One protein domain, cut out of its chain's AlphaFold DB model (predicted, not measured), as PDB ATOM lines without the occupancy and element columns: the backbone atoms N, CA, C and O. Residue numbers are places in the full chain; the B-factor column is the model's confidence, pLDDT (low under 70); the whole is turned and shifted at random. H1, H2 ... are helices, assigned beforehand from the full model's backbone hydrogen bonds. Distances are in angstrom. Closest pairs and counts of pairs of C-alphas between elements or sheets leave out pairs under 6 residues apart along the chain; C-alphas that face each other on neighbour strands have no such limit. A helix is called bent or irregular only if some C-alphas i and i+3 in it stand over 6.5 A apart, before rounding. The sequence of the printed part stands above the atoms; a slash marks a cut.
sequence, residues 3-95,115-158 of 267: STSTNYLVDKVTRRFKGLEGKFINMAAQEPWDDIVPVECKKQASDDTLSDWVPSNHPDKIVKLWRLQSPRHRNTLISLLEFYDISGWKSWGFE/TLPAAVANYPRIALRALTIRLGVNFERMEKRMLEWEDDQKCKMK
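Overview. This is residues 3 to 95 and 115 to 158 of the 267 residues of an uncharacterized protein of Zopfia rhizophila CBS 207.26 (UniProt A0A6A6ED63). Two long helices, H1 and H8, reach from a cluster of short helices toward opposite ends of the long axis, with H7 in the middle of the cluster and H3, H4, H5 and H6 around it. A long loop holding the short H2 runs out beside H1 and folds back to H3, and residues 151 to 158 of H8 stick out. The printed part has 137 residues with eight named helices, H1 to H8 in chain order, and no named strand: the class is all helix. It is only just compact, close to loose, with a radius of gyration of the C-alphas of 16.8 A and spans of 66 by 32 by 26 A.

Arrangement. H1, residues 3 to 28, only just touches H7, residues 124 to 135, with 3 pairs of C-alphas within 8 A, the closest being Lys 23 and Leu 135 at 5.8 A. They run opposite ways at a steep tilt of 52 degrees. H2, residues 42 to 45, is close to H1 but not clearly touching; their closest C-alphas, of Lys 12 and Ala 45, are 6.9 A apart. H7 is the hub, touching three helices. H4, residues 71 to 83, touches it at Leu 81 and Leu 131, the closest C-alphas, 6.7 A apart, at a steep tilt of 39 degrees, the same way. H6, residues 116 to 122, touches H4, with the closest C-alphas, of Ile 78 and Pro 117, 6.5 A apart. H5, residues 89 to 95, touches H6; the closest C-alphas, of Trp 89 and Ala 119, are 6.4 A apart. H8, residues 139 to 158, and H7 touch only at the corner, and only just, with 3 pairs of C-alphas within 8 A; the closest are those of Arg 129 and Phe 139, 6.1 A apart. H3, residues 62 to 67, touches H8 about perpendicular, at 76 degrees, with the C-alphas of Val 63 and Met 146 closest at 7.3 A. The helix packing is mostly crossed, the helices that touch standing mostly at more than a shallow tilt. H1 and H4 are apart, for instance. Every O i to N i+4 pair is within hydrogen-bond range in H3, H6, H7 and H8; H1 has 19 of 22, H4 7 of 9, and H5 0 of 3 with 2 of 4 O i to N i+3 pairs, while H2 is too short for such a pair.

Along the chain. H1 is 39.1 A from first to last C-alpha and begins at C-alpha 3, (-5.850, 24.171, 11.540). H8 measures 28.4 A and ends at C-alpha 158, (-46.529, -6.677, 54.314). H4 measures 19.4 A and H7 16.4 A, and H7 begins at C-alpha 124, (-44.273, 0.444, 26.988). H2, H3, H5 and H6 are shorter. H4 and H5 are irregular: C-alphas 72 and 75 are 7.9 A apart, and C-alphas 90 and 93 are 7.2 A apart.

Size, cuts and confidence. The two C-alphas farthest apart, of Ser 3 and Lys 158, are 66.6 A apart. Residues 96 to 114 are not printed, and C-alphas 95 and 115 are 17.0 A apart across this cut. The links from H1 to H2 and from H2 to H3 are long. The mean pLDDT of the printed part is 82.6, and it is under 70 at residues 3 to 17, 41 to 53 and 93 to 95 of the model.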
ATOM      1  N   SER A   3      -5.735  24.513  10.114       49.94
ATOM      2  CA  SER A   3      -5.850  24.171  11.540       49.94
ATOM      3  C   SER A   3      -7.266  23.809  12.006       49.94
ATOM      4  O   SER A   3      -7.427  23.293  13.105       49.94
ATOM      5  N   THR A   4      -8.300  24.080  11.209       52.19
ATOM      6  CA  THR A   4      -9.702  23.881  11.617       52.19
ATOM      7  C   THR A   4     -10.194  22.453  11.365       52.19
ATOM      8  O   THR A   4     -11.043  21.952  12.094       52.19
ATOM      9  N   SER A   5      -9.642  21.765  10.359       53.69
ATOM     10  CA  SER A   5     -10.114  20.434   9.947       53.69
ATOM     11  C   SER A   5      -9.618  19.310  10.867       53.69
ATOM     12  O   SER A   5     -10.348  18.354  11.122       53.69
ATOM     13  N   THR A   6      -8.414  19.445  11.429       58.41
ATOM     14  CA  THR A   6      -7.853  18.476  12.384       58.41
ATOM     15  C   THR A   6      -8.561  18.529  13.735       58.41
ATOM     16  O   THR A   6      -8.850  17.480  14.302       58.41
ATOM     17  N   ASN A   7      -8.914  19.725  14.218       59.97
ATOM     18  CA  ASN A   7      -9.619  19.895  15.493       59.97
ATOM     19  C   ASN A   7     -11.039  19.304  15.440       59.97
ATOM     20  O   ASN A   7     -11.429  18.577  16.346       59.97
ATOM     21  N   TYR A   8     -11.753  19.494  14.325       59.06
ATOM     22  CA  TYR A   8     -13.077  18.898  14.099       59.06
ATOM     23  C   TYR A   8     -13.050  17.357  14.121       59.06
ATOM     24  O   TYR A   8     -13.932  16.706  14.683       59.06
ATOM     25  N   LEU A   9     -12.022  16.744  13.525       61.38
ATOM     26  CA  LEU A   9     -11.871  15.287  13.540       61.38
ATOM     27  C   LEU A   9     -11.526  14.755  14.937       61.38
ATOM     28  O   LEU A   9     -12.079  13.732  15.338       61.38
ATOM     29  N   VAL A  10     -10.666  15.449  15.687       64.44
ATOM     30  CA  VAL A  10     -10.317  15.084  17.070       64.44
ATOM     31  C   VAL A  10     -11.539  15.180  17.988       64.44
ATOM     32  O   VAL A  10     -11.826  14.220  18.702       64.44
ATOM     33  N   ASP A  11     -12.319  16.259  17.906       61.78
ATOM     34  CA  ASP A  11     -13.530  16.443  18.721       61.78
ATOM     35  C   ASP A  11     -14.618  15.417  18.399       61.78
ATOM     36  O   ASP A  11     -15.289  14.892  19.288       61.78
ATOM     37  N   LYS A  12     -14.767  15.041  17.127       63.91
ATOM     38  CA  LYS A  12     -15.723  14.007  16.719       63.91
ATOM     39  C   LYS A  12     -15.338  12.616  17.226       63.91
ATOM     40  O   LYS A  12     -16.221  11.818  17.556       63.91
ATOM     41  N   VAL A  13     -14.041  12.307  17.269       65.00
ATOM     42  CA  VAL A  13     -13.523  11.026  17.774       65.00
ATOM     43  C   VAL A  13     -13.640  10.956  19.296       65.00
ATOM     44  O   VAL A  13     -14.146   9.956  19.805       65.00
ATOM     45  N   THR A  14     -13.258  12.010  20.021       65.19
ATOM     46  CA  THR A  14     -13.370  12.054  21.490       65.19
ATOM     47  C   THR A  14     -14.825  11.991  21.954       65.19
ATOM     48  O   THR A  14     -15.131  11.248  22.883       65.19
ATOM     49  N   ARG A  15     -15.743  12.675  21.260       64.00
ATOM     50  CA  ARG A  15     -17.195  12.639  21.516       64.00
ATOM     51  C   ARG A  15     -17.757  11.217  21.338       64.00
ATOM     52  O   ARG A  15     -18.256  10.603  22.276       64.00
ATOM     53  N   ARG A  16     -17.501  10.576  20.187       67.81
ATOM     54  CA  ARG A  16     -17.882   9.161  19.967       67.81
ATOM     55  C   ARG A  16     -17.313   8.205  21.017       67.81
ATOM     56  O   ARG A  16     -17.984   7.234  21.362       67.81
ATOM     57  N   PHE A  17     -16.101   8.468  21.502       68.88
ATOM     58  CA  PHE A  17     -15.475   7.673  22.551       68.88
ATOM     59  C   PHE A  17     -16.178   7.853  23.905       68.88
ATOM     60  O   PHE A  17     -16.536   6.852  24.517       68.88
ATOM     61  N   LYS A  18     -16.500   9.090  24.312       70.12
ATOM     62  CA  LYS A  18     -17.300   9.376  25.521       70.12
ATOM     63  C   LYS A  18     -18.679   8.715  25.477       70.12
ATOM     64  O   LYS A  18     -19.111   8.098  26.448       70.12
ATOM     65  N   GLY A  19     -19.355   8.771  24.327       72.94
ATOM     66  CA  GLY A  19     -20.635   8.087  24.131       72.94
ATOM     67  C   GLY A  19     -20.546   6.557  24.244       72.94
ATOM     68  O   GLY A  19     -21.519   5.915  24.640       72.94
ATOM     69  N   LEU A  20     -19.400   5.953  23.915       79.88
ATOM     70  CA  LEU A  20     -19.150   4.523  24.127       79.88
ATOM     71  C   LEU A  20     -18.792   4.222  25.584       79.88
ATOM     72  O   LEU A  20     -19.311   3.258  26.139       79.88
ATOM     73  N   GLU A  21     -17.970   5.056  26.216       80.94
ATOM     74  CA  GLU A  21     -17.596   4.940  27.627       80.94
ATOM     75  C   GLU A  21     -18.831   4.951  28.539       80.94
ATOM     76  O   GLU A  21     -19.004   4.040  29.348       80.94
ATOM     77  N   GLY A  22     -19.763   5.888  28.321       82.56
ATOM     78  CA  GLY A  22     -21.030   5.933  29.058       82.56
ATOM     79  C   GLY A  22     -21.855   4.648  28.914       82.56
ATOM     80  O   GLY A  22     -22.405   4.147  29.892       82.56
ATOM     81  N   LYS A  23     -21.876   4.042  27.719       87.56
ATOM     82  CA  LYS A  23     -22.547   2.749  27.506       87.56
ATOM     83  C   LYS A  23     -21.863   1.605  28.244       87.56
ATOM     84  O   LYS A  23     -22.555   0.751  28.785       87.56
ATOM     85  N   PHE A  24     -20.531   1.570  28.261       86.31
ATOM     86  CA  PHE A  24     -19.788   0.535  28.983       86.31
ATOM     87  C   PHE A  24     -20.017   0.622  30.493       86.31
ATOM     88  O   PHE A  24     -20.219  -0.414  31.124       86.31
ATOM     89  N   ILE A  25     -20.059   1.835  31.051       87.44
ATOM     90  CA  ILE A  25     -20.407   2.057  32.461       87.44
ATOM     91  C   ILE A  25     -21.827   1.544  32.737       87.44
ATOM     92  O   ILE A  25     -22.038   0.738  33.642       87.44
ATOM     93  N   ASN A  26     -22.793   1.930  31.901       91.62
ATOM     94  CA  ASN A  26     -24.195   1.536  32.057       91.62
ATOM     95  C   ASN A  26     -24.437   0.029  31.897       91.62
ATOM     96  O   ASN A  26     -25.380  -0.508  32.472       91.62
ATOM     97  N   MET A  27     -23.589  -0.676  31.147       90.50
ATOM     98  CA  MET A  27     -23.692  -2.126  30.971       90.50
ATOM     99  C   MET A  27     -23.400  -2.893  32.267       90.50
ATOM    100  O   MET A  27     -23.881  -4.015  32.446       90.50
ATOM    101  N   ALA A  28     -22.621  -2.295  33.174       87.19
ATOM    102  CA  ALA A  28     -22.356  -2.859  34.490       87.19
ATOM    103  C   ALA A  28     -23.512  -2.622  35.478       87.19
ATOM    104  O   ALA A  28     -23.664  -3.435  36.392       87.19
ATOM    105  N   ALA A  29     -24.327  -1.579  35.271       88.81
ATOM    106  CA  ALA A  29     -25.439  -1.201  36.141       88.81
ATOM    107  C   ALA A  29     -26.565  -2.248  36.113       88.81
ATOM    108  O   ALA A  29     -27.087  -2.617  35.058       88.81
ATOM    109  N   GLN A  30     -26.919  -2.755  37.290       84.50
ATOM    110  CA  GLN A  30     -27.819  -3.896  37.475       84.50
ATOM    111  C   GLN A  30     -28.739  -3.726  38.671       84.50
ATOM    112  O   GLN A  30     -29.891  -4.156  38.629       84.50
ATOM    113  N   GLU A  31     -28.221  -3.144  39.747       90.69
ATOM    114  CA  GLU A  31     -28.967  -2.956  40.973       90.69
ATOM    115  C   GLU A  31     -29.915  -1.757  40.833       90.69
ATOM    116  O   GLU A  31     -29.620  -0.798  40.117       90.69
ATOM    117  N   PRO A  32     -31.055  -1.750  41.545       90.69
ATOM    118  CA  PRO A  32     -32.071  -0.703  41.411       90.69
ATOM    119  C   PRO A  32     -31.540   0.725  41.607       90.69
ATOM    120  O   PRO A  32     -32.085   1.680  41.052       90.69
ATOM    121  N   TRP A  33     -30.487   0.877  42.408       93.44
ATOM    122  CA  TRP A  33     -29.894   2.163  42.768       93.44
ATOM    123  C   TRP A  33     -28.565   2.444  42.067       93.44
ATOM    124  O   TRP A  33     -27.925   3.446  42.400       93.44
ATOM    125  N   ASP A  34     -28.177   1.611  41.103       93.00
ATOM    126  CA  ASP A  34     -27.017   1.885  40.264       93.00
ATOM    127  C   ASP A  34     -27.272   3.113  39.391       93.00
ATOM    128  O   ASP A  34     -28.401   3.373  38.953       93.00
ATOM    129  N   ASP A  35     -26.205   3.879  39.184       93.06
ATOM    130  CA  ASP A  35     -26.216   5.090  38.377       93.06
ATOM    131  C   ASP A  35     -26.253   4.776  36.881       93.06
ATOM    132  O   ASP A  35     -25.637   3.822  36.405       93.06
ATOM    133  N   ILE A  36     -26.963   5.621  36.134       91.88
ATOM    134  CA  ILE A  36     -27.011   5.592  34.675       91.88
ATOM    135  C   ILE A  36     -26.435   6.899  34.150       91.88
ATOM    136  O   ILE A  36     -27.020   7.978  34.294       91.88
ATOM    137  N   VAL A  37     -25.313   6.785  33.458       89.56
ATOM    138  CA  VAL A  37     -24.650   7.894  32.785       89.56
ATOM    139  C   VAL A  37     -25.411   8.232  31.496       89.56
ATOM    140  O   VAL A  37     -25.787   7.324  30.744       89.56
ATOM    141  N   PRO A  38     -25.682   9.516  31.203       84.81
ATOM    142  CA  PRO A  38     -26.273   9.907  29.930       84.81
ATOM    143  C   PRO A  38     -25.344   9.544  28.769       84.81
ATOM    144  O   PRO A  38     -24.124   9.651  28.858       84.81
ATOM    145  N   VAL A  39     -25.941   9.114  27.662       83.56
ATOM    146  CA  VAL A  39     -25.210   8.759  26.442       83.56
ATOM    147  C   VAL A  39     -25.462   9.840  25.401       83.56
ATOM    148  O   VAL A  39     -26.565  10.357  25.285       83.56
ATOM    149  N   GLU A  40     -24.461  10.188  24.608       74.38
ATOM    150  CA  GLU A  40     -24.625  11.234  23.600       74.38
ATOM    151  C   GLU A  40     -25.592  10.829  22.466       74.38
ATOM    152  O   GLU A  40     -25.694   9.663  22.039       74.38
ATOM    153  N   CYS A  41     -26.309  11.819  21.933       67.75
ATOM    154  CA  CYS A  41     -27.273  11.633  20.848       67.75
ATOM    155  C   CYS A  41     -26.641  11.886  19.477       67.75
ATOM    156  O   CYS A  41     -25.820  12.779  19.306       67.75
ATOM    157  N   LYS A  42     -27.068  11.140  18.447       59.19
ATOM    158  CA  LYS A  42     -26.530  11.290  17.077       59.19
ATOM    159  C   LYS A  42     -26.686  12.716  16.525       59.19
ATOM    160  O   LYS A  42     -25.799  13.172  15.814       59.19
ATOM    161  N   LYS A  43     -27.767  13.421  16.887       57.31
ATOM    162  CA  LYS A  43     -28.032  14.816  16.482       57.31
ATOM    163  C   LYS A  43     -27.053  15.829  17.101       57.31
ATOM    164  O   LYS A  43     -26.871  16.901  16.543       57.31
ATOM    165  N   GLN A  44     -26.365  15.469  18.190       53.56
ATOM    166  CA  GLN A  44     -25.310  16.287  18.805       53.56
ATOM    167  C   GLN A  44     -23.950  16.124  18.115       53.56
ATOM    168  O   GLN A  44     -23.012  16.831  18.453       53.56
ATOM    169  N   ALA A  45     -23.790  15.202  17.159       49.84
ATOM    170  CA  ALA A  45     -22.503  14.981  16.489       49.84
ATOM    171  C   ALA A  45     -22.208  15.990  15.358       49.84
ATOM    172  O   ALA A  45     -21.161  15.890  14.717       49.84
ATOM    173  N   SER A  46     -23.143  16.899  15.074       51.28
ATOM    174  CA  SER A  46     -23.094  17.844  13.950       51.28
ATOM    175  C   SER A  46     -23.088  19.318  14.359       51.28
ATOM    176  O   SER A  46     -22.767  20.141  13.510       51.28
ATOM    177  N   ASP A  47     -23.398  19.644  15.616       48.72
ATOM    178  CA  ASP A  47     -23.410  21.020  16.125       48.72
ATOM    179  C   ASP A  47     -22.353  21.146  17.235       48.72
ATOM    180  O   ASP A  47     -22.414  20.455  18.257       48.72
ATOM    181  N   ASP A  48     -21.318  21.952  17.000       50.41
ATOM    182  CA  ASP A  48     -20.110  22.036  17.842       50.41
ATOM    183  C   ASP A  48     -20.272  22.917  19.093       50.41
ATOM    184  O   ASP A  48     -19.331  23.100  19.858       50.41
ATOM    185  N   THR A  49     -21.476  23.427  19.348       48.59
ATOM    186  CA  THR A  49     -21.778  24.357  20.451       48.59
ATOM    187  C   THR A  49     -22.603  23.748  21.591       48.59
ATOM    188  O   THR A  49     -22.869  24.435  22.574       48.59
ATOM    189  N   LEU A  50     -22.992  22.469  21.507       48.50
ATOM    190  CA  LEU A  50     -23.882  21.807  22.475       48.50
ATOM    191  C   LEU A  50     -23.258  20.530  23.067       48.50
ATOM    192  O   LEU A  50     -23.847  19.449  23.021       48.50
ATOM    193  N   SER A  51     -22.050  20.634  23.621       50.09
ATOM    194  CA  SER A  51     -21.526  19.611  24.534       50.09
ATOM    195  C   SER A  51     -22.281  19.698  25.866       50.09
ATOM    196  O   SER A  51     -22.381  20.783  26.428       50.09
ATOM    197  N   ASP A  52     -22.795  18.571  26.357       58.69
ATOM    198  CA  ASP A  52     -23.439  18.385  27.676       58.69
ATOM    199  C   ASP A  52     -24.955  18.616  27.768       58.69
ATOM    200  O   ASP A  52     -25.504  18.717  28.868       58.69
ATOM    201  N   TRP A  53     -25.690  18.618  26.652       66.00
ATOM    202  CA  TRP A  53     -27.153  18.608  26.752       66.00
ATOM    203  C   TRP A  53     -27.657  17.228  27.192       66.00
ATOM    204  O   TRP A  53     -27.869  16.328  26.379       66.00
ATOM    205  N   VAL A  54     -27.851  17.069  28.499       73.94
ATOM    206  CA  VAL A  54     -28.554  15.940  29.117       73.94
ATOM    207  C   VAL A  54     -30.053  16.256  29.106       73.94
ATOM    208  O   VAL A  54     -30.444  17.369  29.469       73.94
ATOM    209  N   PRO A  55     -30.933  15.324  28.696       77.94
ATOM    210  CA  PRO A  55     -32.361  15.586  28.743       77.94
ATOM    211  C   PRO A  55     -32.777  15.805  30.202       77.94
ATOM    212  O   PRO A  55     -32.420  15.017  31.074       77.94
ATOM    213  N   SER A  56     -33.570  16.848  30.472       76.69
ATOM    214  CA  SER A  56     -33.974  17.232  31.839       76.69
ATOM    215  C   SER A  56     -34.625  16.098  32.644       76.69
ATOM    216  O   SER A  56     -34.647  16.157  33.869       76.69
ATOM    217  N   ASN A  57     -35.169  15.084  31.968       83.31
ATOM    218  CA  ASN A  57     -35.822  13.932  32.584       83.31
ATOM    219  C   ASN A  57     -35.026  12.627  32.410       83.31
ATOM    220  O   ASN A  57     -35.617  11.547  32.404       83.31
ATOM    221  N   HIS A  58     -33.707  12.708  32.211       87.56
ATOM    222  CA  HIS A  58     -32.839  11.533  32.141       87.56
ATOM    223  C   HIS A  58     -32.994  10.674  33.409       87.56
ATOM    224  O   HIS A  58     -32.926  11.211  34.519       87.56
ATOM    225  N   PRO A  59     -33.208   9.353  33.284       90.88
ATOM    226  CA  PRO A  59     -33.221   8.474  34.439       90.88
ATOM    227  C   PRO A  59     -31.787   8.296  34.942       90.88
ATOM    228  O   PRO A  59     -30.996   7.592  34.333       90.88
ATOM    229  N   ASP A  60     -31.468   8.921  36.070       91.25
ATOM    230  CA  ASP A  60     -30.184   8.801  36.775       91.25
ATOM    231  C   ASP A  60     -29.975   7.429  37.432       91.25
ATOM    232  O   ASP A  60     -28.841   7.056  37.697       91.25
ATOM    233  N   LYS A  61     -31.051   6.675  37.696       94.62
ATOM    234  CA  LYS A  61     -31.020   5.374  38.382       94.62
ATOM    235  C   LYS A  61     -31.785   4.295  37.621       94.62
ATOM    236  O   LYS A  61     -32.834   4.581  37.034       94.62
ATOM    237  N   ILE A  62     -31.354   3.038  37.755       94.06
ATOM    238  CA  ILE A  62     -32.038   1.857  37.189       94.06
ATOM    239  C   ILE A  62     -33.516   1.788  37.594       94.06
ATOM    240  O   ILE A  62     -34.383   1.608  36.742       94.06
ATOM    241  N   VAL A  63     -33.852   2.039  38.863       94.44
ATOM    242  CA  VAL A  63     -35.251   2.052  39.322       94.44
ATOM    243  C   VAL A  63     -36.080   3.157  38.661       94.44
ATOM    244  O   VAL A  63     -37.275   2.972  38.426       94.44
ATOM    245  N   LYS A  64     -35.480   4.314  38.344       94.88
ATOM    246  CA  LYS A  64     -36.187   5.398  37.647       94.88
ATOM    247  C   LYS A  64     -36.385   5.055  36.175       94.88
ATOM    248  O   LYS A  64     -37.484   5.273  35.674       94.88
ATOM    249  N   LEU A  65     -35.377   4.460  35.532       95.06
ATOM    250  CA  LEU A  65     -35.480   3.912  34.177       95.06
ATOM    251  C   LEU A  65     -36.598   2.863  34.104       95.06
ATOM    252  O   LEU A  65     -37.503   2.995  33.285       95.06
ATOM    253  N   TRP A  66     -36.605   1.888  35.016       95.06
ATOM    254  CA  TRP A  66     -37.631   0.844  35.092       95.06
ATOM    255  C   TRP A  66     -39.047   1.410  35.250       95.06
ATOM    256  O   TRP A  66     -39.988   0.951  34.606       95.06
ATOM    257  N   ARG A  67     -39.218   2.460  36.060       94.25
ATOM    258  CA  ARG A  67     -40.524   3.103  36.275       94.25
ATOM    259  C   ARG A  67     -41.082   3.805  35.038       94.25
ATOM    260  O   ARG A  67     -42.290   4.042  35.012       94.25
ATOM    261  N   LEU A  68     -40.274   4.098  34.016       94.38
ATOM    262  CA  LEU A  68     -40.737   4.784  32.803       94.38
ATOM    263  C   LEU A  68     -41.830   4.017  32.046       94.38
ATOM    264  O   LEU A  68     -42.655   4.646  31.390       94.38
ATOM    265  N   GLN A  69     -41.893   2.689  32.182       91.88
ATOM    266  CA  GLN A  69     -42.963   1.887  31.575       91.88
ATOM    267  C   GLN A  69     -44.338   2.099  32.236       91.88
ATOM    268  O   GLN A  69     -45.367   1.702  31.691       91.88
ATOM    269  N   SER A  70     -44.381   2.730  33.414       91.75
ATOM    270  CA  SER A  70     -45.635   3.027  34.104       91.75
ATOM    271  C   SER A  70     -46.437   4.094  33.353       91.75
ATOM    272  O   SER A  70     -45.858   5.083  32.895       91.75
ATOM    273  N   PRO A  71     -47.783   4.017  33.339       90.25
ATOM    274  CA  PRO A  71     -48.629   5.010  32.673       90.25
ATOM    275  C   PRO A  71     -48.350   6.463  33.089       90.25
ATOM    276  O   PRO A  71     -48.446   7.372  32.270       90.25
ATOM    277  N   ARG A  72     -47.944   6.675  34.349       91.69
ATOM    278  CA  ARG A  72     -47.609   7.992  34.921       91.69
ATOM    279  C   ARG A  72     -46.400   8.667  34.266       91.69
ATOM    280  O   ARG A  72     -46.285   9.883  34.343       91.69
ATOM    281  N   HIS A  73     -45.510   7.892  33.651       92.25
ATOM    282  CA  HIS A  73     -44.240   8.368  33.098       92.25
ATOM    283  C   HIS A  73     -44.176   8.250  31.569       92.25
ATOM    284  O   HIS A  73     -43.115   8.444  30.981       92.25
ATOM    285  N   ARG A  74     -45.314   7.997  30.905       90.69
ATOM    286  CA  ARG A  74     -45.391   7.844  29.442       90.69
ATOM    287  C   ARG A  74     -44.838   9.047  28.685       90.69
ATOM    288  O   ARG A  74     -44.039   8.862  27.778       90.69
ATOM    289  N   ASN A  75     -45.201  10.266  29.084       91.75
ATOM    290  CA  ASN A  75     -44.705  11.480  28.423       91.75
ATOM    291  C   ASN A  75     -43.183  11.599  28.545       91.75
ATOM    292  O   ASN A  75     -42.510  11.926  27.576       91.75
ATOM    293  N   THR A  76     -42.633  11.259  29.713       92.69
ATOM    294  CA  THR A  76     -41.185  11.225  29.932       92.69
ATOM    295  C   THR A  76     -40.505  10.206  29.023       92.69
ATOM    296  O   THR A  76     -39.489  10.521  28.410       92.69
ATOM    297  N   LEU A  77     -41.078   9.006  28.903       92.81
ATOM    298  CA  LEU A  77     -40.568   7.971  28.009       92.81
ATOM    299  C   LEU A  77     -40.601   8.431  26.544       92.81
ATOM    300  O   LEU A  77     -39.599   8.287  25.853       92.81
ATOM    301  N   ILE A  78     -41.696   9.052  26.094       92.12
ATOM    302  CA  ILE A  78     -41.819   9.616  24.739       92.12
ATOM    303  C   ILE A  78     -40.731  10.668  24.492       92.12
ATOM    304  O   ILE A  78     -39.975  10.537  23.533       92.12
ATOM    305  N   SER A  79     -40.578  11.652  25.386       91.06
ATOM    306  CA  SER A  79     -39.558  12.698  25.240       91.06
ATOM    307  C   SER A  79     -38.138  12.135  25.180       91.06
ATOM    308  O   SER A  79     -37.305  12.645  24.436       91.06
ATOM    309  N   LEU A  80     -37.843  11.077  25.943       91.56
ATOM    310  CA  LEU A  80     -36.540  10.413  25.890       91.56
ATOM    311  C   LEU A  80     -36.339   9.670  24.564       91.56
ATOM    312  O   LEU A  80     -35.270   9.779  23.972       91.56
ATOM    313  N   LEU A  81     -37.349   8.951  24.068       91.19
ATOM    314  CA  LEU A  81     -37.266   8.265  22.773       91.19
ATOM    315  C   LEU A  81     -37.036   9.250  21.619       91.19
ATOM    316  O   LEU A  81     -36.207   8.980  20.750       91.19
ATOM    317  N   GLU A  82     -37.714  10.400  21.637       89.94
ATOM    318  CA  GLU A  82     -37.521  11.483  20.665       89.94
ATOM    319  C   GLU A  82     -36.124  12.104  20.774       89.94
ATOM    320  O   GLU A  82     -35.443  12.292  19.763       89.94
ATOM    321  N   PHE A  83     -35.672  12.375  22.004       87.75
ATOM    322  CA  PHE A  83     -34.354  12.945  22.276       87.75
ATOM    323  C   PHE A  83     -33.221  12.042  21.772       87.75
ATOM    324  O   PHE A  83     -32.270  12.506  21.141       87.75
ATOM    325  N   TYR A  84     -33.343  10.739  22.020       86.50
ATOM    326  CA  TYR A  84     -32.378   9.734  21.588       86.50
ATOM    327  C   TYR A  84     -32.545   9.287  20.129       86.50
ATOM    328  O   TYR A  84     -31.731   8.490  19.650       86.50
ATOM    329  N   ASP A  85     -33.548   9.823  19.426       87.19
ATOM    330  CA  ASP A  85     -33.874   9.521  18.030       87.19
ATOM    331  C   ASP A  85     -34.067   8.013  17.787       87.19
ATOM    332  O   ASP A  85     -33.522   7.422  16.852       87.19
ATOM    333  N   ILE A  86     -34.798   7.360  18.695       86.50
ATOM    334  CA  ILE A  86     -35.060   5.921  18.632       86.50
ATOM    335  C   ILE A  86     -36.148   5.666  17.586       86.50
ATOM    336  O   ILE A  86     -37.307   6.040  17.755       86.50
ATOM    337  N   SER A  87     -35.757   5.025  16.489       82.44
ATOM    338  CA  SER A  87     -36.639   4.612  15.398       82.44
ATOM    339  C   SER A  87     -37.104   3.157  15.561       82.44
ATOM    340  O   SER A  87     -36.704   2.459  16.490       82.44
ATOM    341  N   GLY A  88     -37.990   2.697  14.671       82.12
ATOM    342  CA  GLY A  88     -38.509   1.320  14.690       82.12
ATOM    343  C   GLY A  88     -39.764   1.119  15.543       82.12
ATOM    344  O   GLY A  88     -40.322   0.034  15.570       82.12
ATOM    345  N   TRP A  89     -40.287   2.170  16.173       85.56
ATOM    346  CA  TRP A  89     -41.519   2.088  16.964       85.56
ATOM    347  C   TRP A  89     -42.772   1.744  16.141       85.56
ATOM    348  O   TRP A  89     -43.732   1.201  16.679       85.56
ATOM    349  N   LYS A  90     -42.744   1.988  14.823       84.94
ATOM    350  CA  LYS A  90     -43.802   1.575  13.885       84.94
ATOM    351  C   LYS A  90     -43.923   0.052  13.760       84.94
ATOM    352  O   LYS A  90     -44.998  -0.431  13.428       84.94
ATOM    353  N   SER A  91     -42.842  -0.693  14.011       82.56
ATOM    354  CA  SER A  91     -42.827  -2.152  13.871       82.56
ATOM    355  C   SER A  91     -43.082  -2.905  15.180       82.56
ATOM    356  O   SER A  91     -43.243  -4.120  15.152       82.56
ATOM    357  N   TRP A  92     -43.170  -2.217  16.327       84.56
ATOM    358  CA  TRP A  92     -43.357  -2.870  17.632       84.56
ATOM    359  C   TRP A  92     -44.657  -3.682  17.739       84.56
ATOM    360  O   TRP A  92     -44.699  -4.636  18.502       84.56
ATOM    361  N   GLY A  93     -45.684  -3.350  16.946       67.62
ATOM    362  CA  GLY A  93     -46.936  -4.114  16.884       67.62
ATOM    363  C   GLY A  93     -46.915  -5.348  15.974       67.62
ATOM    364  O   GLY A  93     -47.881  -6.105  15.974       67.62
ATOM    365  N   PHE A  94     -45.846  -5.564  15.198       66.38
ATOM    366  CA  PHE A  94     -45.726  -6.721  14.301       66.38
ATOM    367  C   PHE A  94     -45.007  -7.905  14.959       66.38
ATOM    368  O   PHE A  94     -45.357  -9.047  14.685       66.38
ATOM    369  N   GLU A  95     -44.056  -7.645  15.862       55.59
ATOM    370  CA  GLU A  95     -43.319  -8.684  16.608       55.59
ATOM    371  C   GLU A  95     -44.254  -9.564  17.460       55.59
ATOM    372  O   GLU A  95     -44.042 -10.766  17.571       55.59
ATOM    373  N   THR A 115     -48.810   6.508  15.684       87.19
ATOM    374  CA  THR A 115     -48.074   7.637  16.244       87.19
ATOM    375  C   THR A 115     -47.158   7.119  17.348       87.19
ATOM    376  O   THR A 115     -47.466   6.124  18.010       87.19
ATOM    377  N   LEU A 116     -46.026   7.790  17.579       87.81
ATOM    378  CA  LEU A 116     -45.102   7.417  18.656       87.81
ATOM    379  C   LEU A 116     -45.806   7.337  20.030       87.81
ATOM    380  O   LEU A 116     -45.612   6.338  20.725       87.81
ATOM    381  N   PRO A 117     -46.669   8.298  20.423       90.50
ATOM    382  CA  PRO A 117     -47.405   8.199  21.681       90.50
ATOM    383  C   PRO A 117     -48.316   6.970  21.762       90.50
ATOM    384  O   PRO A 117     -48.369   6.326  22.810       90.50
ATOM    385  N   ALA A 118     -48.996   6.610  20.665       88.31
ATOM    386  CA  ALA A 118     -49.844   5.419  20.615       88.31
ATOM    387  C   ALA A 118     -49.016   4.130  20.747       88.31
ATOM    388  O   ALA A 118     -49.354   3.257  21.547       88.31
ATOM    389  N   ALA A 119     -47.881   4.043  20.047       89.62
ATOM    390  CA  ALA A 119     -46.971   2.904  20.141       89.62
ATOM    391  C   ALA A 119     -46.421   2.718  21.567       89.62
ATOM    392  O   ALA A 119     -46.410   1.602  22.082       89.62
ATOM    393  N   VAL A 120     -46.025   3.804  22.243       90.50
ATOM    394  CA  VAL A 120     -45.532   3.758  23.632       90.50
ATOM    395  C   VAL A 120     -46.642   3.399  24.622       90.50
ATOM    396  O   VAL A 120     -46.385   2.722  25.619       90.50
ATOM    397  N   ALA A 121     -47.880   3.831  24.373       90.00
ATOM    398  CA  ALA A 121     -49.013   3.483  25.222       90.00
ATOM    399  C   ALA A 121     -49.344   1.983  25.165       90.00
ATOM    400  O   ALA A 121     -49.622   1.403  26.220       90.00
ATOM    401  N   ASN A 122     -49.275   1.391  23.968       89.75
ATOM    402  CA  ASN A 122     -49.576  -0.020  23.716       89.75
ATOM    403  C   ASN A 122     -48.409  -0.945  24.091       89.75
ATOM    404  O   ASN A 122     -48.628  -1.998  24.683       89.75
ATOM    405  N   TYR A 123     -47.167  -0.529  23.824       90.44
ATOM    406  CA  TYR A 123     -45.969  -1.358  24.000       90.44
ATOM    407  C   TYR A 123     -44.891  -0.685  24.876       90.44
ATOM    408  O   TYR A 123     -43.742  -0.527  24.447       90.44
ATOM    409  N   PRO A 124     -45.200  -0.307  26.133       91.50
ATOM    410  CA  PRO A 124     -44.273   0.444  26.988       91.50
ATOM    411  C   PRO A 124     -43.005  -0.345  27.352       91.50
ATOM    412  O   PRO A 124     -41.938   0.244  27.511       91.50
ATOM    413  N   ARG A 125     -43.092  -1.678  27.450       91.12
ATOM    414  CA  ARG A 125     -41.941  -2.543  27.758       91.12
ATOM    415  C   ARG A 125     -40.970  -2.650  26.578       91.12
ATOM    416  O   ARG A 125     -39.762  -2.588  26.782       91.12
ATOM    417  N   ILE A 126     -41.482  -2.730  25.347       91.81
ATOM    418  CA  ILE A 126     -40.657  -2.722  24.124       91.81
ATOM    419  C   ILE A 126     -39.974  -1.358  23.965       91.81
ATOM    420  O   ILE A 126     -38.776  -1.289  23.696       91.81
ATOM    421  N   ALA A 127     -40.711  -0.276  24.230       93.19
ATOM    422  CA  ALA A 127     -40.176   1.080  24.258       93.19
ATOM    423  C   ALA A 127     -39.039   1.243  25.283       93.19
ATOM    424  O   ALA A 127     -37.976   1.778  24.961       93.19
ATOM    425  N   LEU A 128     -39.233   0.727  26.502       94.44
ATOM    426  CA  LEU A 128     -38.203   0.715  27.536       94.44
ATOM    427  C   LEU A 128     -36.974  -0.092  27.094       94.44
ATOM    428  O   LEU A 128     -35.850   0.386  27.242       94.44
ATOM    429  N   ARG A 129     -37.169  -1.273  26.495       93.81
ATOM    430  CA  ARG A 129     -36.076  -2.100  25.965       93.81
ATOM    431  C   ARG A 129     -35.266  -1.352  24.904       93.81
ATOM    432  O   ARG A 129     -34.041  -1.290  25.005       93.81
ATOM    433  N   ALA A 130     -35.924  -0.707  23.943       93.06
ATOM    434  CA  ALA A 130     -35.247   0.099  22.926       93.06
ATOM    435  C   ALA A 130     -34.414   1.239  23.545       93.06
ATOM    436  O   ALA A 130     -33.271   1.472  23.141       93.06
ATOM    437  N   LEU A 131     -34.948   1.900  24.579       93.06
ATOM    438  CA  LEU A 131     -34.222   2.922  25.334       93.06
ATOM    439  C   LEU A 131     -33.008   2.342  26.074       93.06
ATOM    440  O   LEU A 131     -31.923   2.917  26.013       93.06
ATOM    441  N   THR A 132     -33.147   1.188  26.727       93.50
ATOM    442  CA  THR A 132     -32.036   0.550  27.453       93.50
ATOM    443  C   THR A 132     -30.885   0.155  26.531       93.50
ATOM    444  O   THR A 132     -29.734   0.453  26.842       93.50
ATOM    445  N   ILE A 133     -31.182  -0.374  25.335       91.25
ATOM    446  CA  ILE A 133     -30.180  -0.672  24.299       91.25
ATOM    447  C   ILE A 133     -29.436   0.602  23.889       91.25
ATOM    448  O   ILE A 133     -28.213   0.605  23.717       91.25
ATOM    449  N   ARG A 134     -30.161   1.717  23.741       89.94
ATOM    450  CA  ARG A 134     -29.547   3.001  23.403       89.94
ATOM    451  C   ARG A 134     -28.611   3.490  24.507       89.94
ATOM    452  O   ARG A 134     -27.523   3.961  24.174       89.94
ATOM    453  N   LEU A 135     -29.020   3.356  25.767       90.62
ATOM    454  CA  LEU A 135     -28.246   3.737  26.949       90.62
ATOM    455  C   LEU A 135     -27.106   2.757  27.272       90.62
ATOM    456  O   LEU A 135     -26.211   3.110  28.028       90.62
ATOM    457  N   GLY A 136     -27.100   1.556  26.690       90.88
ATOM    458  CA  GLY A 136     -26.114   0.514  26.989       90.88
ATOM    459  C   GLY A 136     -26.417  -0.286  28.259       90.88
ATOM    460  O   GLY A 136     -25.548  -1.005  28.733       90.88
ATOM    461  N   VAL A 137     -27.632  -0.188  28.802       93.44
ATOM    462  CA  VAL A 137     -28.075  -0.981  29.958       93.44
ATOM    463  C   VAL A 137     -28.524  -2.364  29.479       93.44
ATOM    464  O   VAL A 137     -29.268  -2.474  28.503       93.44
ATOM    465  N   ASN A 138     -28.106  -3.427  30.171       93.00
ATOM    466  CA  ASN A 138     -28.542  -4.791  29.864       93.00
ATOM    467  C   ASN A 138     -29.989  -5.007  30.340       93.00
ATOM    468  O   ASN A 138     -30.234  -5.150  31.539       93.00
ATOM    469  N   PHE A 139     -30.939  -5.018  29.401       92.94
ATOM    470  CA  PHE A 139     -32.367  -5.078  29.706       92.94
ATOM    471  C   PHE A 139     -32.752  -6.347  30.462       92.94
ATOM    472  O   PHE A 139     -33.427  -6.265  31.480       92.94
ATOM    473  N   GLU A 140     -32.309  -7.508  29.988       92.88
ATOM    474  CA  GLU A 140     -32.697  -8.808  30.533       92.88
ATOM    475  C   GLU A 140     -32.195  -8.971  31.975       92.88
ATOM    476  O   GLU A 140     -32.904  -9.463  32.856       92.88
ATOM    477  N   ARG A 141     -30.969  -8.508  32.241       91.75
ATOM    478  CA  ARG A 141     -30.381  -8.544  33.580       91.75
ATOM    479  C   ARG A 141     -31.050  -7.542  34.520       91.75
ATOM    480  O   ARG A 141     -31.371  -7.906  35.651       91.75
ATOM    481  N   MET A 142     -31.280  -6.317  34.045       93.88
ATOM    482  CA  MET A 142     -32.014  -5.283  34.778       93.88
ATOM    483  C   MET A 142     -33.420  -5.767  35.138       93.88
ATOM    484  O   MET A 142     -33.832  -5.653  36.285       93.88
ATOM    485  N   GLU A 143     -34.150  -6.327  34.179       93.75
ATOM    486  CA  GLU A 143     -35.513  -6.812  34.367       93.75
ATOM    487  C   GLU A 143     -35.590  -7.868  35.466       93.75
ATOM    488  O   GLU A 143     -36.393  -7.732  36.390       93.75
ATOM    489  N   LYS A 144     -34.719  -8.883  35.415       94.31
ATOM    490  CA  LYS A 144     -34.667  -9.917  36.450       94.31
ATOM    491  C   LYS A 144     -34.470  -9.302  37.840       94.31
ATOM    492  O   LYS A 144     -35.224  -9.612  38.761       94.31
ATOM    493  N   ARG A 145     -33.488  -8.405  37.982       93.94
ATOM    494  CA  ARG A 145     -33.188  -7.732  39.256       93.94
ATOM    495  C   ARG A 145     -34.320  -6.835  39.739       93.94
ATOM    496  O   ARG A 145     -34.608  -6.799  40.933       93.94
ATOM    497  N   MET A 146     -34.975  -6.123  38.830       94.88
ATOM    498  CA  MET A 146     -36.082  -5.234  39.168       94.88
ATOM    499  C   MET A 146     -37.326  -6.002  39.609       94.88
ATOM    500  O   MET A 146     -37.981  -5.571  40.556       94.88
ATOM    501  N   LEU A 147     -37.619  -7.148  38.989       94.50
ATOM    502  CA  LEU A 147     -38.705  -8.032  39.418       94.50
ATOM    503  C   LEU A 147     -38.448  -8.597  40.824       94.50
ATOM    504  O   LEU A 147     -39.319  -8.493  41.687       94.50
ATOM    505  N   GLU A 148     -37.235  -9.103  41.083       94.50
ATOM    506  CA  GLU A 148     -36.811  -9.549  42.422       94.50
ATOM    507  C   GLU A 148     -36.977  -8.423  43.459       94.50
ATOM    508  O   GLU A 148     -37.569  -8.613  44.524       94.50
ATOM    509  N   TRP A 149     -36.519  -7.213  43.125       94.75
ATOM    510  CA  TRP A 149     -36.634  -6.054  44.003       94.75
ATOM    511  C   TRP A 149     -38.088  -5.649  44.281       94.75
ATOM    512  O   TRP A 149     -38.418  -5.299  45.416       94.75
ATOM    513  N   GLU A 150     -38.972  -5.678  43.282       93.94
ATOM    514  CA  GLU A 150     -40.392  -5.357  43.468       93.94
ATOM    515  C   GLU A 150     -41.078  -6.329  44.430       93.94
ATOM    516  O   GLU A 150     -41.876  -5.906  45.275       93.94
ATOM    517  N   ASP A 151     -40.755  -7.615  44.339       94.69
ATOM    518  CA  ASP A 151     -41.290  -8.626  45.245       94.69
ATOM    519  C   ASP A 151     -40.741  -8.461  46.666       94.69
ATOM    520  O   ASP A 151     -41.514  -8.485  47.630       94.69
ATOM    521  N   ASP A 152     -39.458  -8.136  46.806       94.00
ATOM    522  CA  ASP A 152     -38.856  -7.753  48.084       94.00
ATOM    523  C   ASP A 152     -39.546  -6.536  48.715       94.00
ATOM    524  O   ASP A 152     -39.810  -6.518  49.923       94.00
ATOM    525  N   GLN A 153     -39.878  -5.510  47.922       91.44
ATOM    526  CA  GLN A 153     -40.618  -4.343  48.414       91.44
ATOM    527  C   GLN A 153     -42.019  -4.728  48.894       91.44
ATOM    528  O   GLN A 153     -42.445  -4.285  49.967       91.44
ATOM    529  N   LYS A 154     -42.734  -5.580  48.149       92.94
ATOM    530  CA  LYS A 154     -44.060  -6.074  48.557       92.94
ATOM    531  C   LYS A 154     -43.975  -6.859  49.867       92.94
ATOM    532  O   LYS A 154     -44.821  -6.669  50.744       92.94
ATOM    533  N   CYS A 155     -42.966  -7.712  50.024       93.12
ATOM    534  CA  CYS A 155     -42.730  -8.474  51.251       93.12
ATOM    535  C   CYS A 155     -42.434  -7.551  52.440       93.12
ATOM    536  O   CYS A 155     -43.093  -7.660  53.476       93.12
ATOM    537  N   LYS A 156     -41.536  -6.573  52.272       93.50
ATOM    538  CA  LYS A 156     -41.223  -5.570  53.303       93.50
ATOM    539  C   LYS A 156     -42.454  -4.760  53.713       93.50
ATOM    540  O   LYS A 156     -42.685  -4.563  54.902       93.50
ATOM    541  N   MET A 157     -43.291  -4.341  52.760       92.94
ATOM    542  CA  MET A 157     -44.535  -3.621  53.066       92.94
ATOM    543  C   MET A 157     -45.525  -4.465  53.878       92.94
ATOM    544  O   MET A 157     -46.135  -3.956  54.822       92.94
ATOM    545  N   LYS A 158     -45.679  -5.752  53.544       93.50
ATOM    546  CA  LYS A 158     -46.529  -6.677  54.314       93.50
ATOM    547  C   LYS A 158     -46.007  -6.857  55.737       93.50
ATOM    548  O   LYS A 158     -46.798  -6.795  56.675       93.50
TER     549      LYS A 158